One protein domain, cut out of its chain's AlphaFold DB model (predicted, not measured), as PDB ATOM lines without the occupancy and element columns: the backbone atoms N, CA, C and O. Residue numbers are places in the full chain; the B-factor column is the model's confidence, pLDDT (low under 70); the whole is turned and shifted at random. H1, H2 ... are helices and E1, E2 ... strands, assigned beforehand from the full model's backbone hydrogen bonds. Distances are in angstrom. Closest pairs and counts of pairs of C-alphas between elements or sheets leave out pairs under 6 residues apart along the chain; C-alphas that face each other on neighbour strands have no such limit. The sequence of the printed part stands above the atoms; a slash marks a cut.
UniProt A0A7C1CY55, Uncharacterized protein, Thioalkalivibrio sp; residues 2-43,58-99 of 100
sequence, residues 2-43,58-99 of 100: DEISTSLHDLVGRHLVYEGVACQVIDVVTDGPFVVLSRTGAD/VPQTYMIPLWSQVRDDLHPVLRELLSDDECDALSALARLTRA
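Overview. This is residues 2 to 43 and 58 to 99 of the 100 residues of an uncharacterized protein of Thioalkalivibrio sp (UniProt A0A7C1CY55). A strongly twisted, curled sheet of four strands makes one part of this domain, and three helices gather beside and beyond it: H1 and H2 only graze the sheet, while H3, the longest helix, lies off it toward one end of the long axis. The end of H3 with residues 98 and 99 lies at one end of that axis, and the loop end at Asp 43, next to the cut, at the other. The sheet's order is E1, E2, E3, E4, antiparallel throughout, and the long strand E2 bends within it. The printed part has 84 residues, with H1, E1, E2, E3, E4, H2 and H3 along the chain, and the class is mixed, helices and strands. The whole is compact, with a radius of gyration of the C-alphas of 12.7 A, yet elongated in outline, with spans of 44 by 26 by 23 A.

Along the chain. The sheet is made of E1, residues 15 to 18, E2, residues 21 to 29 and 21.4 A long, E3, residues 34 to 39 and 16.1 A long, and E4, residues 61 to 65 and 13.2 A long. C-alpha 21, where E2 begins, is at (-65.069, 15.813, 8.046). H1 is residues 2 to 9 and 11.0 A long, beginning at C-alpha 2 at (-83.519, 2.479, -13.967). H2 is residues 76 to 79. H3 is residues 84 to 97 and 20.2 A long, ending at C-alpha 97 at (-92.825, 6.552, -3.093).

Arrangement. E1, E2 and E3 form a meander, each strand the antiparallel neighbour of the one before. E1 and E2 are a hairpin, with N 16 and O 23 2.9 A apart, within hydrogen-bond range. E2 bends by 61 degrees at residue 26. E2 and E3 are a hairpin too, with N 26 and O 36 2.8 A apart. E3 and E4 are antiparallel, with N 37 and O 62 2.8 A apart. From edge to edge the strands' lines turn by 95 degrees. H1 only grazes the sheet with its residues 5 to 9; its closest C-alphas to E2 are those of His 9 and Val 28, 6.5 A. H2 only grazes it with residues 77 to 79; its closest C-alphas to E1 are those of Val 77 and Tyr 18, 7.1 A. H3 is not on the sheet. H2 and H3 are close but not clearly touching, the C-alphas of Arg 79 and Cys 87 being 6.3 A apart. H1 and H3 are near each other, with 6 pairs of C-alphas within 10 A. In H1 and H3 every O i to N i+4 pair is within hydrogen-bond range; H2 is too short for such a pair.

Size, cuts and confidence. The C-alphas of Asp 43 and Ala 99 are the two farthest apart, 44.9 A. Residues 44 to 57 are not printed, and C-alphas 43 and 58 are 11.9 A apart across this cut, in the link from E3 to E4. Of the links printed whole, E4 to H2, 10 residues, is short and the others are tight. The mean pLDDT of the printed part is 79.0; it is under 70 at residues 2 to 7, 32, 41 to 43, 58 to 59 and 97 to 99.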
ATOM      1  N   ASP A   2     -84.922   2.269 -13.572       53.34
ATOM      2  CA  ASP A   2     -83.519   2.479 -13.967       53.34
ATOM      3  C   ASP A   2     -83.020   3.934 -13.934       53.34
ATOM      4  O   ASP A   2     -81.883   4.159 -13.536       53.34
ATOM      5  N   GLU A   3     -83.847   4.932 -14.273       54.78
ATOM      6  CA  GLU A   3     -83.382   6.333 -14.384       54.78
ATOM      7  C   GLU A   3     -82.836   6.902 -13.066       54.78
ATOM      8  O   GLU A   3     -81.837   7.615 -13.063       54.78
ATOM      9  N   ILE A   4     -83.430   6.523 -11.929       59.38
ATOM     10  CA  ILE A   4     -82.961   6.946 -10.601       59.38
ATOM     11  C   ILE A   4     -81.593   6.326 -10.288       59.38
ATOM     12  O   ILE A   4     -80.739   6.988  -9.709       59.38
ATOM     13  N   SER A   5     -81.370   5.073 -10.692       59.09
ATOM     14  CA  SER A   5     -80.097   4.381 -10.471       59.09
ATOM     15  C   SER A   5     -78.961   5.087 -11.213       59.09
ATOM     16  O   SER A   5     -77.908   5.345 -10.637       59.09
ATOM     17  N   THR A   6     -79.202   5.486 -12.467       60.31
ATOM     18  CA  THR A   6     -78.217   6.218 -13.272       60.31
ATOM     19  C   THR A   6     -77.845   7.558 -12.636       60.31
ATOM     20  O   THR A   6     -76.665   7.796 -12.398       60.31
ATOM     21  N   SER A   7     -78.828   8.387 -12.267       68.56
ATOM     22  CA  SER A   7     -78.555   9.694 -11.648       68.56
ATOM     23  C   SER A   7     -77.885   9.591 -10.276       68.56
ATOM     24  O   SER A   7     -77.130  10.476  -9.883       68.56
ATOM     25  N   LEU A   8     -78.139   8.515  -9.526       72.12
ATOM     26  CA  LEU A   8     -77.495   8.296  -8.235       72.12
ATOM     27  C   LEU A   8     -76.043   7.826  -8.370       72.12
ATOM     28  O   LEU A   8     -75.199   8.223  -7.568       72.12
ATOM     29  N   HIS A   9     -75.721   7.022  -9.385       76.25
ATOM     30  CA  HIS A   9     -74.336   6.634  -9.646       76.25
ATOM     31  C   HIS A   9     -73.449   7.833 -10.018       76.25
ATOM     32  O   HIS A   9     -72.267   7.825  -9.673       76.25
ATOM     33  N   ASP A  10     -74.014   8.901 -10.587       82.62
ATOM     34  CA  ASP A  10     -73.302  10.162 -10.855       82.62
ATOM     35  C   ASP A  10     -72.882  10.921  -9.578       82.62
ATOM     36  O   ASP A  10     -72.142  11.911  -9.636       82.62
ATOM     37  N   LEU A  11     -73.344  10.477  -8.403       83.12
ATOM     38  CA  LEU A  11     -72.885  10.995  -7.115       83.12
ATOM     39  C   LEU A  11     -71.544  10.400  -6.706       83.12
ATOM     40  O   LEU A  11     -70.811  11.044  -5.956       83.12
ATOM     41  N   VAL A  12     -71.203   9.204  -7.192       88.31
ATOM     42  CA  VAL A  12     -69.939   8.547  -6.861       88.31
ATOM     43  C   VAL A  12     -68.775   9.416  -7.331       88.31
ATOM     44  O   VAL A  12     -68.700   9.855  -8.473       88.31
ATOM     45  N   GLY A  13     -67.855   9.688  -6.413       87.81
ATOM     46  CA  GLY A  13     -66.708  10.556  -6.631       87.81
ATOM     47  C   GLY A  13     -66.919  12.020  -6.232       87.81
ATOM     48  O   GLY A  13     -65.917  12.727  -6.082       87.81
ATOM     49  N   ARG A  14     -68.162  12.479  -5.998       89.69
ATOM     50  CA  ARG A  14     -68.444  13.835  -5.489       89.69
ATOM     51  C   ARG A  14     -67.939  13.983  -4.045       89.69
ATOM     52  O   ARG A  14     -67.900  13.015  -3.283       89.69
ATOM     53  N   HIS A  15     -67.526  15.195  -3.678       89.25
ATOM     54  CA  HIS A  15     -66.951  15.513  -2.368       89.25
ATOM     55  C   HIS A  15     -67.899  16.398  -1.559       89.25
ATOM     56  O   HIS A  15     -68.558  17.265  -2.123       89.25
ATOM     57  N   LEU A  16     -67.930  16.200  -0.242       87.81
ATOM     58  CA  LEU A  16     -68.728  16.984   0.703       87.81
ATOM     59  C   LEU A  16     -68.053  17.055   2.076       87.81
ATOM     60  O   LEU A  16     -67.083  16.340   2.339       87.81
ATOM     61  N   VAL A  17     -68.606  17.867   2.976       87.25
ATOM     62  CA  VAL A  17     -68.212  17.877   4.387       87.25
ATOM     63  C   VAL A  17     -69.323  17.240   5.215       87.25
ATOM     64  O   VAL A  17     -70.392  17.808   5.382       87.25
ATOM     65  N   TYR A  18     -69.061  16.063   5.779       86.12
ATOM     66  CA  TYR A  18     -69.996  15.375   6.665       86.12
ATOM     67  C   TYR A  18     -69.535  15.485   8.118       86.12
ATOM     68  O   TYR A  18     -68.424  15.071   8.433       86.12
ATOM     69  N   GLU A  19     -70.355  16.063   8.999       84.69
ATOM     70  CA  GLU A  19     -70.016  16.278  10.422       84.69
ATOM     71  C   GLU A  19     -68.649  16.967  10.638       84.69
ATOM     72  O   GLU A  19     -67.891  16.645  11.550       84.69
ATOM     73  N   GLY A  20     -68.306  17.926   9.769       84.69
ATOM     74  CA  GLY A  20     -67.021  18.638   9.818       84.69
ATOM     75  C   GLY A  20     -65.832  17.851   9.250       84.69
ATOM     76  O   GLY A  20     -64.695  18.312   9.332       84.69
ATOM     77  N   VAL A  21     -66.077  16.682   8.656       85.62
ATOM     78  CA  VAL A  21     -65.069  15.813   8.046       85.62
ATOM     79  C   VAL A  21     -65.201  15.851   6.526       85.62
ATOM     80  O   VAL A  21     -66.276  15.603   5.984       85.62
ATOM     81  N   ALA A  22     -64.099  16.126   5.824       87.56
ATOM     82  CA  ALA A  22     -64.061  16.016   4.370       87.56
ATOM     83  C   ALA A  22     -64.278  14.557   3.953       87.56
ATOM     84  O   ALA A  22     -63.579  13.655   4.423       87.56
ATOM     85  N   CYS A  23     -65.239  14.335   3.068       90.31
ATOM     86  CA  CYS A  23     -65.665  13.025   2.614       90.31
ATOM     87  C   CYS A  23     -65.852  13.012   1.094       90.31
ATOM     88  O   CYS A  23     -66.068  14.043   0.459       90.31
ATOM     89  N   GLN A  24     -65.809  11.815   0.525       91.31
ATOM     90  CA  GLN A  24     -66.110  11.520  -0.865       91.31
ATOM     91  C   GLN A  24     -67.161  10.417  -0.920       91.31
ATOM     92  O   GLN A  24     -67.088   9.454  -0.158       91.31
ATOM     93  N   VAL A  25     -68.118  10.531  -1.833       91.06
ATOM     94  CA  VAL A  25     -69.055   9.446  -2.129       91.06
ATOM     95  C   VAL A  25     -68.300   8.318  -2.830       91.06
ATOM     96  O   VAL A  25     -67.671   8.546  -3.862       91.06
ATOM     97  N   ILE A  26     -68.362   7.104  -2.292       90.12
ATOM     98  CA  ILE A  26     -67.673   5.932  -2.856       90.12
ATOM     99  C   ILE A  26     -68.626   4.873  -3.405       90.12
ATOM    100  O   ILE A  26     -68.188   4.040  -4.192       90.12
ATOM    101  N   ASP A  27     -69.895   4.895  -2.999       88.25
ATOM    102  CA  ASP A  27     -70.898   3.938  -3.459       88.25
ATOM    103  C   ASP A  27     -72.320   4.470  -3.229       88.25
ATOM    104  O   ASP A  27     -72.531   5.359  -2.394       88.25
ATOM    105  N   VAL A  28     -73.293   3.896  -3.937       85.56
ATOM    106  CA  VAL A  28     -74.723   4.088  -3.677       85.56
ATOM    107  C   VAL A  28     -75.422   2.733  -3.653       85.56
ATOM    108  O   VAL A  28     -75.445   2.005  -4.640       85.56
ATOM    109  N   VAL A  29     -76.042   2.422  -2.518       84.81
ATOM    110  CA  VAL A  29     -76.838   1.211  -2.319       84.81
ATOM    111  C   VAL A  29     -78.282   1.530  -2.673       84.81
ATOM    112  O   VAL A  29     -78.855   2.464  -2.120       84.81
ATOM    113  N   THR A  30     -78.870   0.776  -3.598       75.75
ATOM    114  CA  THR A  30     -80.246   0.994  -4.073       75.75
ATOM    115  C   THR A  30     -81.296   0.219  -3.268       75.75
ATOM    116  O   THR A  30     -82.456   0.629  -3.237       75.75
ATOM    117  N   ASP A  31     -80.898  -0.857  -2.579       71.44
ATOM    118  CA  ASP A  31     -81.759  -1.627  -1.673       71.44
ATOM    119  C   ASP A  31     -81.826  -0.955  -0.293       71.44
ATOM    120  O   ASP A  31     -80.932  -1.095   0.541       71.44
ATOM    121  N   GLY A  32     -82.860  -0.129  -0.112       68.31
ATOM    122  CA  GLY A  32     -82.850   0.955   0.868       68.31
ATOM    123  C   GLY A  32     -81.869   2.024   0.386       68.31
ATOM    124  O   GLY A  32     -80.669   1.808   0.458       68.31
ATOM    125  N   PRO A  33     -82.320   3.156  -0.174       79.19
ATOM    126  CA  PRO A  33     -81.393   4.041  -0.858       79.19
ATOM    127  C   PRO A  33     -80.439   4.686   0.157       79.19
ATOM    128  O   PRO A  33     -80.869   5.496   0.981       79.19
ATOM    129  N   PHE A  34     -79.157   4.315   0.105       85.31
ATOM    130  CA  PHE A  34     -78.082   4.850   0.942       85.31
ATOM    131  C   PHE A  34     -76.924   5.335   0.079       85.31
ATOM    132  O   PHE A  34     -76.515   4.669  -0.867       85.31
ATOM    133  N   VAL A  35     -76.333   6.459   0.462       88.62
ATOM    134  CA  VAL A  35     -75.075   6.956  -0.091       88.62
ATOM    135  C   VAL A  35     -73.953   6.595   0.873       88.62
ATOM    136  O   VAL A  35     -74.037   6.883   2.071       88.62
ATOM    137  N   VAL A  36     -72.902   5.959   0.362       89.88
ATOM    138  CA  VAL A  36     -71.734   5.573   1.154       89.88
ATOM    139  C   VAL A  36     -70.650   6.622   0.981       89.88
ATOM    140  O   VAL A  36     -70.168   6.871  -0.123       89.88
ATOM    141  N   LEU A  37     -70.242   7.226   2.090       91.12
ATOM    142  CA  LEU A  37     -69.177   8.214   2.149       91.12
ATOM    143  C   LEU A  37     -67.909   7.577   2.704       91.12
ATOM    144  O   LEU A  37     -67.971   6.817   3.666       91.12
ATOM    145  N   SER A  38     -66.755   7.939   2.159       89.56
ATOM    146  CA  SER A  38     -65.443   7.677   2.744       89.56
ATOM    147  C   SER A  38     -64.792   8.993   3.107       89.56
ATOM    148  O   SER A  38     -64.791   9.931   2.317       89.56
ATOM    149  N   ARG A  39     -64.175   9.057   4.281       87.12
ATOM    150  CA  ARG A  39     -63.374  10.213   4.679       87.12
ATOM    151  C   ARG A  39     -62.202  10.438   3.708       87.12
ATOM    152  O   ARG A  39     -61.410   9.526   3.466       87.12
ATOM    153  N   THR A  40     -62.072  11.661   3.209       80.44
ATOM    154  CA  THR A  40     -61.004  12.127   2.315       80.44
ATOM    155  C   THR A  40     -59.942  12.854   3.142       80.44
ATOM    156  O   THR A  40     -60.265  13.562   4.093       80.44
ATOM    157  N   GLY A  41     -58.655  12.672   2.835       65.81
ATOM    158  CA  GLY A  41     -57.580  13.393   3.536       65.81
ATOM    159  C   GLY A  41     -57.259  12.876   4.943       65.81
ATOM    160  O   GLY A  41     -56.573  13.543   5.712       65.81
ATOM    161  N   ALA A  42     -57.678  11.655   5.295       55.22
ATOM    162  CA  ALA A  42     -56.903  10.879   6.259       55.22
ATOM    163  C   ALA A  42     -55.647  10.376   5.543       55.22
ATOM    164  O   ALA A  42     -55.528   9.186   5.253       55.22
ATOM    165  N   ASP A  43     -54.745  11.305   5.217       51.44
ATOM    166  CA  ASP A  43     -53.390  10.963   4.832       51.44
ATOM    167  C   ASP A  43     -52.908   9.956   5.857       51.44
ATOM    168  O   ASP A  43     -52.962  10.186   7.072       51.44
ATOM    169  N   VAL A  58     -58.459   0.758   7.426       60.09
ATOM    170  CA  VAL A  58     -59.592   0.910   6.509       60.09
ATOM    171  C   VAL A  58     -60.116   2.343   6.687       60.09
ATOM    172  O   VAL A  58     -60.251   2.776   7.839       60.09
ATOM    173  N   PRO A  59     -60.344   3.107   5.605       68.38
ATOM    174  CA  PRO A  59     -60.971   4.418   5.701       68.38
ATOM    175  C   PRO A  59     -62.297   4.311   6.460       68.38
ATOM    176  O   PRO A  59     -63.047   3.357   6.263       68.38
ATOM    177  N   GLN A  60     -62.578   5.261   7.353       81.19
ATOM    178  CA  GLN A  60     -63.886   5.324   8.006       81.19
ATOM    179  C   GLN A  60     -64.952   5.603   6.945       81.19
ATOM    180  O   GLN A  60     -64.827   6.579   6.199       81.19
ATOM    181  N   THR A  61     -65.972   4.746   6.897       87.69
ATOM    182  CA  THR A  61     -67.117   4.888   5.999       87.69
ATOM    183  C   THR A  61     -68.380   5.274   6.765       87.69
ATOM    184  O   THR A  61     -68.585   4.848   7.902       87.69
ATOM    185  N   TYR A  62     -69.232   6.070   6.126       88.75
ATOM    186  CA  TYR A  62     -70.538   6.482   6.641       88.75
ATOM    187  C   TYR A  62     -71.618   6.073   5.643       88.75
ATOM    188  O   TYR A  62     -71.465   6.322   4.451       88.75
ATOM    189  N   MET A  63     -72.704   5.462   6.115       90.19
ATOM    190  CA  MET A  63     -73.879   5.172   5.286       90.19
ATOM    191  C   MET A  63     -74.967   6.181   5.613       90.19
ATOM    192  O   MET A  63     -75.473   6.206   6.736       90.19
ATOM    193  N   ILE A  64     -75.312   7.015   4.640       88.62
ATOM    194  CA  ILE A  64     -76.303   8.073   4.800       88.62
ATOM    195  C   ILE A  64     -77.560   7.674   4.034       88.62
ATOM    196  O   ILE A  64     -77.463   7.423   2.833       88.62
ATOM    197  N   PRO A  65     -78.738   7.600   4.673       87.75
ATOM    198  CA  PRO A  65     -79.971   7.344   3.944       87.75
ATOM    199  C   PRO A  65     -80.238   8.491   2.969       87.75
ATOM    200  O   PRO A  65     -80.068   9.660   3.311       87.75
ATOM    201  N   LEU A  66     -80.683   8.158   1.760       82.75
ATOM    202  CA  LEU A  66     -81.050   9.134   0.736       82.75
ATOM    203  C   LEU A  66     -82.201  10.023   1.224       82.75
ATOM    204  O   LEU A  66     -82.207  11.240   1.039       82.75
ATOM    205  N   TRP A  67     -83.152   9.398   1.915       82.94
ATOM    206  CA  TRP A  67     -84.326  10.051   2.469       82.94
ATOM    207  C   TRP A  67     -84.120  10.440   3.927       82.94
ATOM    208  O   TRP A  67     -83.572   9.684   4.732       82.94
ATOM    209  N   SER A  68     -84.643  11.603   4.298       81.94
ATOM    210  CA  SER A  68     -84.760  11.988   5.695       81.94
ATOM    211  C   SER A  68     -85.697  11.026   6.437       81.94
ATOM    212  O   SER A  68     -86.737  10.595   5.927       81.94
ATOM    213  N   GLN A  69     -85.320  10.687   7.670       74.12
ATOM    214  CA  GLN A  69     -86.169   9.929   8.597       74.12
ATOM    215  C   GLN A  69     -87.140  10.835   9.371       74.12
ATOM    216  O   GLN A  69     -88.073  10.342   9.994       74.12
ATOM    217  N   VAL A  70     -86.916  12.154   9.350       74.19
ATOM    218  CA  VAL A  70     -87.681  13.143  10.133       74.19
ATOM    219  C   VAL A  70     -88.658  13.925   9.255       74.19
ATOM    220  O   VAL A  70     -89.688  14.388   9.738       74.19
ATOM    221  N   ARG A  71     -88.339  14.098   7.968       70.94
ATOM    222  CA  ARG A  71     -89.172  14.809   6.989       70.94
ATOM    223  C   ARG A  71     -89.402  13.933   5.759       70.94
ATOM    224  O   ARG A  71     -88.566  13.089   5.442       70.94
ATOM    225  N   ASP A  72     -90.502  14.163   5.048       71.62
ATOM    226  CA  ASP A  72     -90.776  13.533   3.747       71.62
ATOM    227  C   ASP A  72     -89.994  14.235   2.636       71.62
ATOM    228  O   ASP A  72     -90.542  14.930   1.778       71.62
ATOM    229  N   ASP A  73     -88.673  14.136   2.744       79.00
ATOM    230  CA  ASP A  73     -87.742  14.935   1.967       79.00
ATOM    231  C   ASP A  73     -86.351  14.286   1.884       79.00
ATOM    232  O   ASP A  73     -86.050  13.343   2.621       79.00
ATOM    233  N   LEU A  74     -85.478  14.814   1.027       82.31
ATOM    234  CA  LEU A  74     -84.074  14.407   0.940       82.31
ATOM    235  C   LEU A  74     -83.318  14.657   2.245       82.31
ATOM    236  O   LEU A  74     -83.543  15.649   2.957       82.31
ATOM    237  N   HIS A  75     -82.359  13.777   2.535       85.50
ATOM    238  CA  HIS A  75     -81.432  13.983   3.636       85.50
ATOM    239  C   HIS A  75     -80.587  15.254   3.388       85.50
ATOM    240  O   HIS A  75     -80.071  15.424   2.283       85.50
ATOM    241  N   PRO A  76     -80.411  16.155   4.380       83.81
ATOM    242  CA  PRO A  76     -79.754  17.455   4.184       83.81
ATOM    243  C   PRO A  76     -78.368  17.373   3.544       83.81
ATOM    244  O   PRO A  76     -78.059  18.155   2.658       83.81
ATOM    245  N   VAL A  77     -77.585  16.368   3.928       83.62
ATOM    246  CA  VAL A  77     -76.261  16.081   3.354       83.62
ATOM    247  C   VAL A  77     -76.265  15.899   1.841       83.62
ATOM    248  O   VAL A  77     -75.296  16.262   1.186       83.62
ATOM    249  N   LEU A  78     -77.338  15.360   1.262       81.94
ATOM    250  CA  LEU A  78     -77.390  15.185  -0.187       81.94
ATOM    251  C   LEU A  78     -77.656  16.485  -0.924       81.94
ATOM    252  O   LEU A  78     -77.271  16.603  -2.080       81.94
ATOM    253  N   ARG A  79     -78.227  17.487  -0.255       83.88
ATOM    254  CA  ARG A  79     -78.380  18.821  -0.840       83.88
ATOM    255  C   ARG A  79     -77.046  19.524  -1.050       83.88
ATOM    256  O   ARG A  79     -76.956  20.397  -1.891       83.88
ATOM    257  N   GLU A  80     -76.012  19.144  -0.301       83.69
ATOM    258  CA  GLU A  80     -74.656  19.652  -0.534       83.69
ATOM    259  C   GLU A  80     -74.000  19.003  -1.761       83.69
ATOM    260  O   GLU A  80     -73.047  19.545  -2.315       83.69
ATOM    261  N   LEU A  81     -74.496  17.834  -2.175       80.44
ATOM    262  CA  LEU A  81     -73.960  17.057  -3.292       80.44
ATOM    263  C   LEU A  81     -74.692  17.304  -4.606       80.44
ATOM    264  O   LEU A  81     -74.128  17.023  -5.662       80.44
ATOM    265  N   LEU A  82     -75.937  17.757  -4.537       82.81
ATOM    266  CA  LEU A  82     -76.868  17.881  -5.649       82.81
ATOM    267  C   LEU A  82     -77.119  19.353  -5.975       82.81
ATOM    268  O   LEU A  82     -77.110  20.211  -5.099       82.81
ATOM    269  N   SER A  83     -77.396  19.628  -7.241       82.44
ATOM    270  CA  SER A  83     -77.904  20.918  -7.702       82.44
ATOM    271  C   SER A  83     -79.350  21.116  -7.234       82.44
ATOM    272  O   SER A  83     -80.039  20.140  -6.927       82.44
ATOM    273  N   ASP A  84     -79.841  22.358  -7.236       81.81
ATOM    274  CA  ASP A  84     -81.228  22.661  -6.852       81.81
ATOM    275  C   ASP A  84     -82.244  21.866  -7.702       81.81
ATOM    276  O   ASP A  84     -83.148  21.235  -7.154       81.81
ATOM    277  N   ASP A  85     -82.024  21.775  -9.020       80.88
ATOM    278  CA  ASP A  85     -82.874  20.999  -9.937       80.88
ATOM    279  C   ASP A  85     -82.884  19.490  -9.610       80.88
ATOM    280  O   ASP A  85     -83.931  18.837  -9.629       80.88
ATOM    281  N   GLU A  86     -81.716  18.918  -9.282       81.19
ATOM    282  CA  GLU A  86     -81.583  17.505  -8.897       81.19
ATOM    283  C   GLU A  86     -82.281  17.248  -7.546       81.19
ATOM    284  O   GLU A  86     -82.962  16.230  -7.376       81.19
ATOM    285  N   CYS A  87     -82.152  18.185  -6.598       82.06
ATOM    286  CA  CYS A  87     -82.833  18.135  -5.307       82.06
ATOM    287  C   CYS A  87     -84.354  18.133  -5.471       82.06
ATOM    288  O   CYS A  87     -85.030  17.325  -4.831       82.06
ATOM    289  N   ASP A  88     -84.897  19.001  -6.322       82.00
ATOM    290  CA  ASP A  88     -86.338  19.103  -6.550       82.00
ATOM    291  C   ASP A  88     -86.905  17.833  -7.196       82.00
ATOM    292  O   ASP A  88     -87.927  17.305  -6.737       82.00
ATOM    293  N   ALA A  89     -86.209  17.280  -8.194       79.81
ATOM    294  CA  ALA A  89     -86.606  16.039  -8.855       79.81
ATOM    295  C   ALA A  89     -86.657  14.849  -7.878       79.81
ATOM    296  O   ALA A  89     -87.655  14.123  -7.805       79.81
ATOM    297  N   LEU A  90     -85.605  14.668  -7.075       77.38
ATOM    298  CA  LEU A  90     -85.524  13.593  -6.084       77.38
ATOM    299  C   LEU A  90     -86.515  13.792  -4.928       77.38
ATOM    300  O   LEU A  90     -87.131  12.826  -4.475       77.38
ATOM    301  N   SER A  91     -86.735  15.032  -4.483       78.94
ATOM    302  CA  SER A  91     -87.722  15.344  -3.439       78.94
ATOM    303  C   SER A  91     -89.154  15.057  -3.902       78.94
ATOM    304  O   SER A  91     -89.973  14.565  -3.123       78.94
ATOM    305  N   ALA A  92     -89.473  15.314  -5.174       79.25
ATOM    306  CA  ALA A  92     -90.765  14.951  -5.753       79.25
ATOM    307  C   ALA A  92     -90.974  13.426  -5.773       79.25
ATOM    308  O   ALA A  92     -92.046  12.942  -5.404       79.25
ATOM    309  N   LEU A  93     -89.936  12.658  -6.122       73.75
ATOM    310  CA  LEU A  93     -89.968  11.191  -6.103       73.75
ATOM    311  C   LEU A  93     -90.122  10.613  -4.688       73.75
ATOM    312  O   LEU A  93     -90.863   9.642  -4.501       73.75
ATOM    313  N   ALA A  94     -89.484  11.222  -3.683       73.12
ATOM    314  CA  ALA A  94     -89.620  10.829  -2.277       73.12
ATOM    315  C   ALA A  94     -91.085  10.856  -1.817       73.12
ATOM    316  O   ALA A  94     -91.576   9.930  -1.170       73.12
ATOM    317  N   ARG A  95     -91.805  11.918  -2.200       74.19
ATOM    318  CA  ARG A  95     -93.220  12.112  -1.855       74.19
ATOM    319  C   ARG A  95     -94.124  11.080  -2.530       74.19
ATOM    320  O   ARG A  95     -95.092  10.636  -1.925       74.19
ATOM    321  N   LEU A  96     -93.804  10.676  -3.761       71.31
ATOM    322  CA  LEU A  96     -94.579   9.683  -4.514       71.31
ATOM    323  C   LEU A  96     -94.378   8.251  -3.999       71.31
ATOM    324  O   LEU A  96     -95.317   7.460  -4.014       71.31
ATOM    325  N   THR A  97     -93.174   7.914  -3.536       65.94
ATOM    326  CA  THR A  97     -92.825   6.552  -3.093       65.94
ATOM    327  C   THR A  97     -93.318   6.202  -1.688       65.94
ATOM    328  O   THR A  97     -93.487   5.023  -1.404       65.94
ATOM    329  N   ARG A  98     -93.599   7.189  -0.823       64.44
ATOM    330  CA  ARG A  98     -94.197   6.974   0.515       64.44
ATOM    331  C   ARG A  98     -95.725   7.132   0.569       64.44
ATOM    332  O   ARG A  98     -96.309   6.954   1.633       64.44
ATOM    333  N   ALA A  99     -96.368   7.492  -0.545       57.88
ATOM    334  CA  ALA A  99     -97.826   7.631  -0.643       57.88
ATOM    335  C   ALA A  99     -98.553   6.331  -1.060       57.88
ATOM    336  O   ALA A  99     -99.777   6.343  -1.201       57.88
TER     337      ALA A  99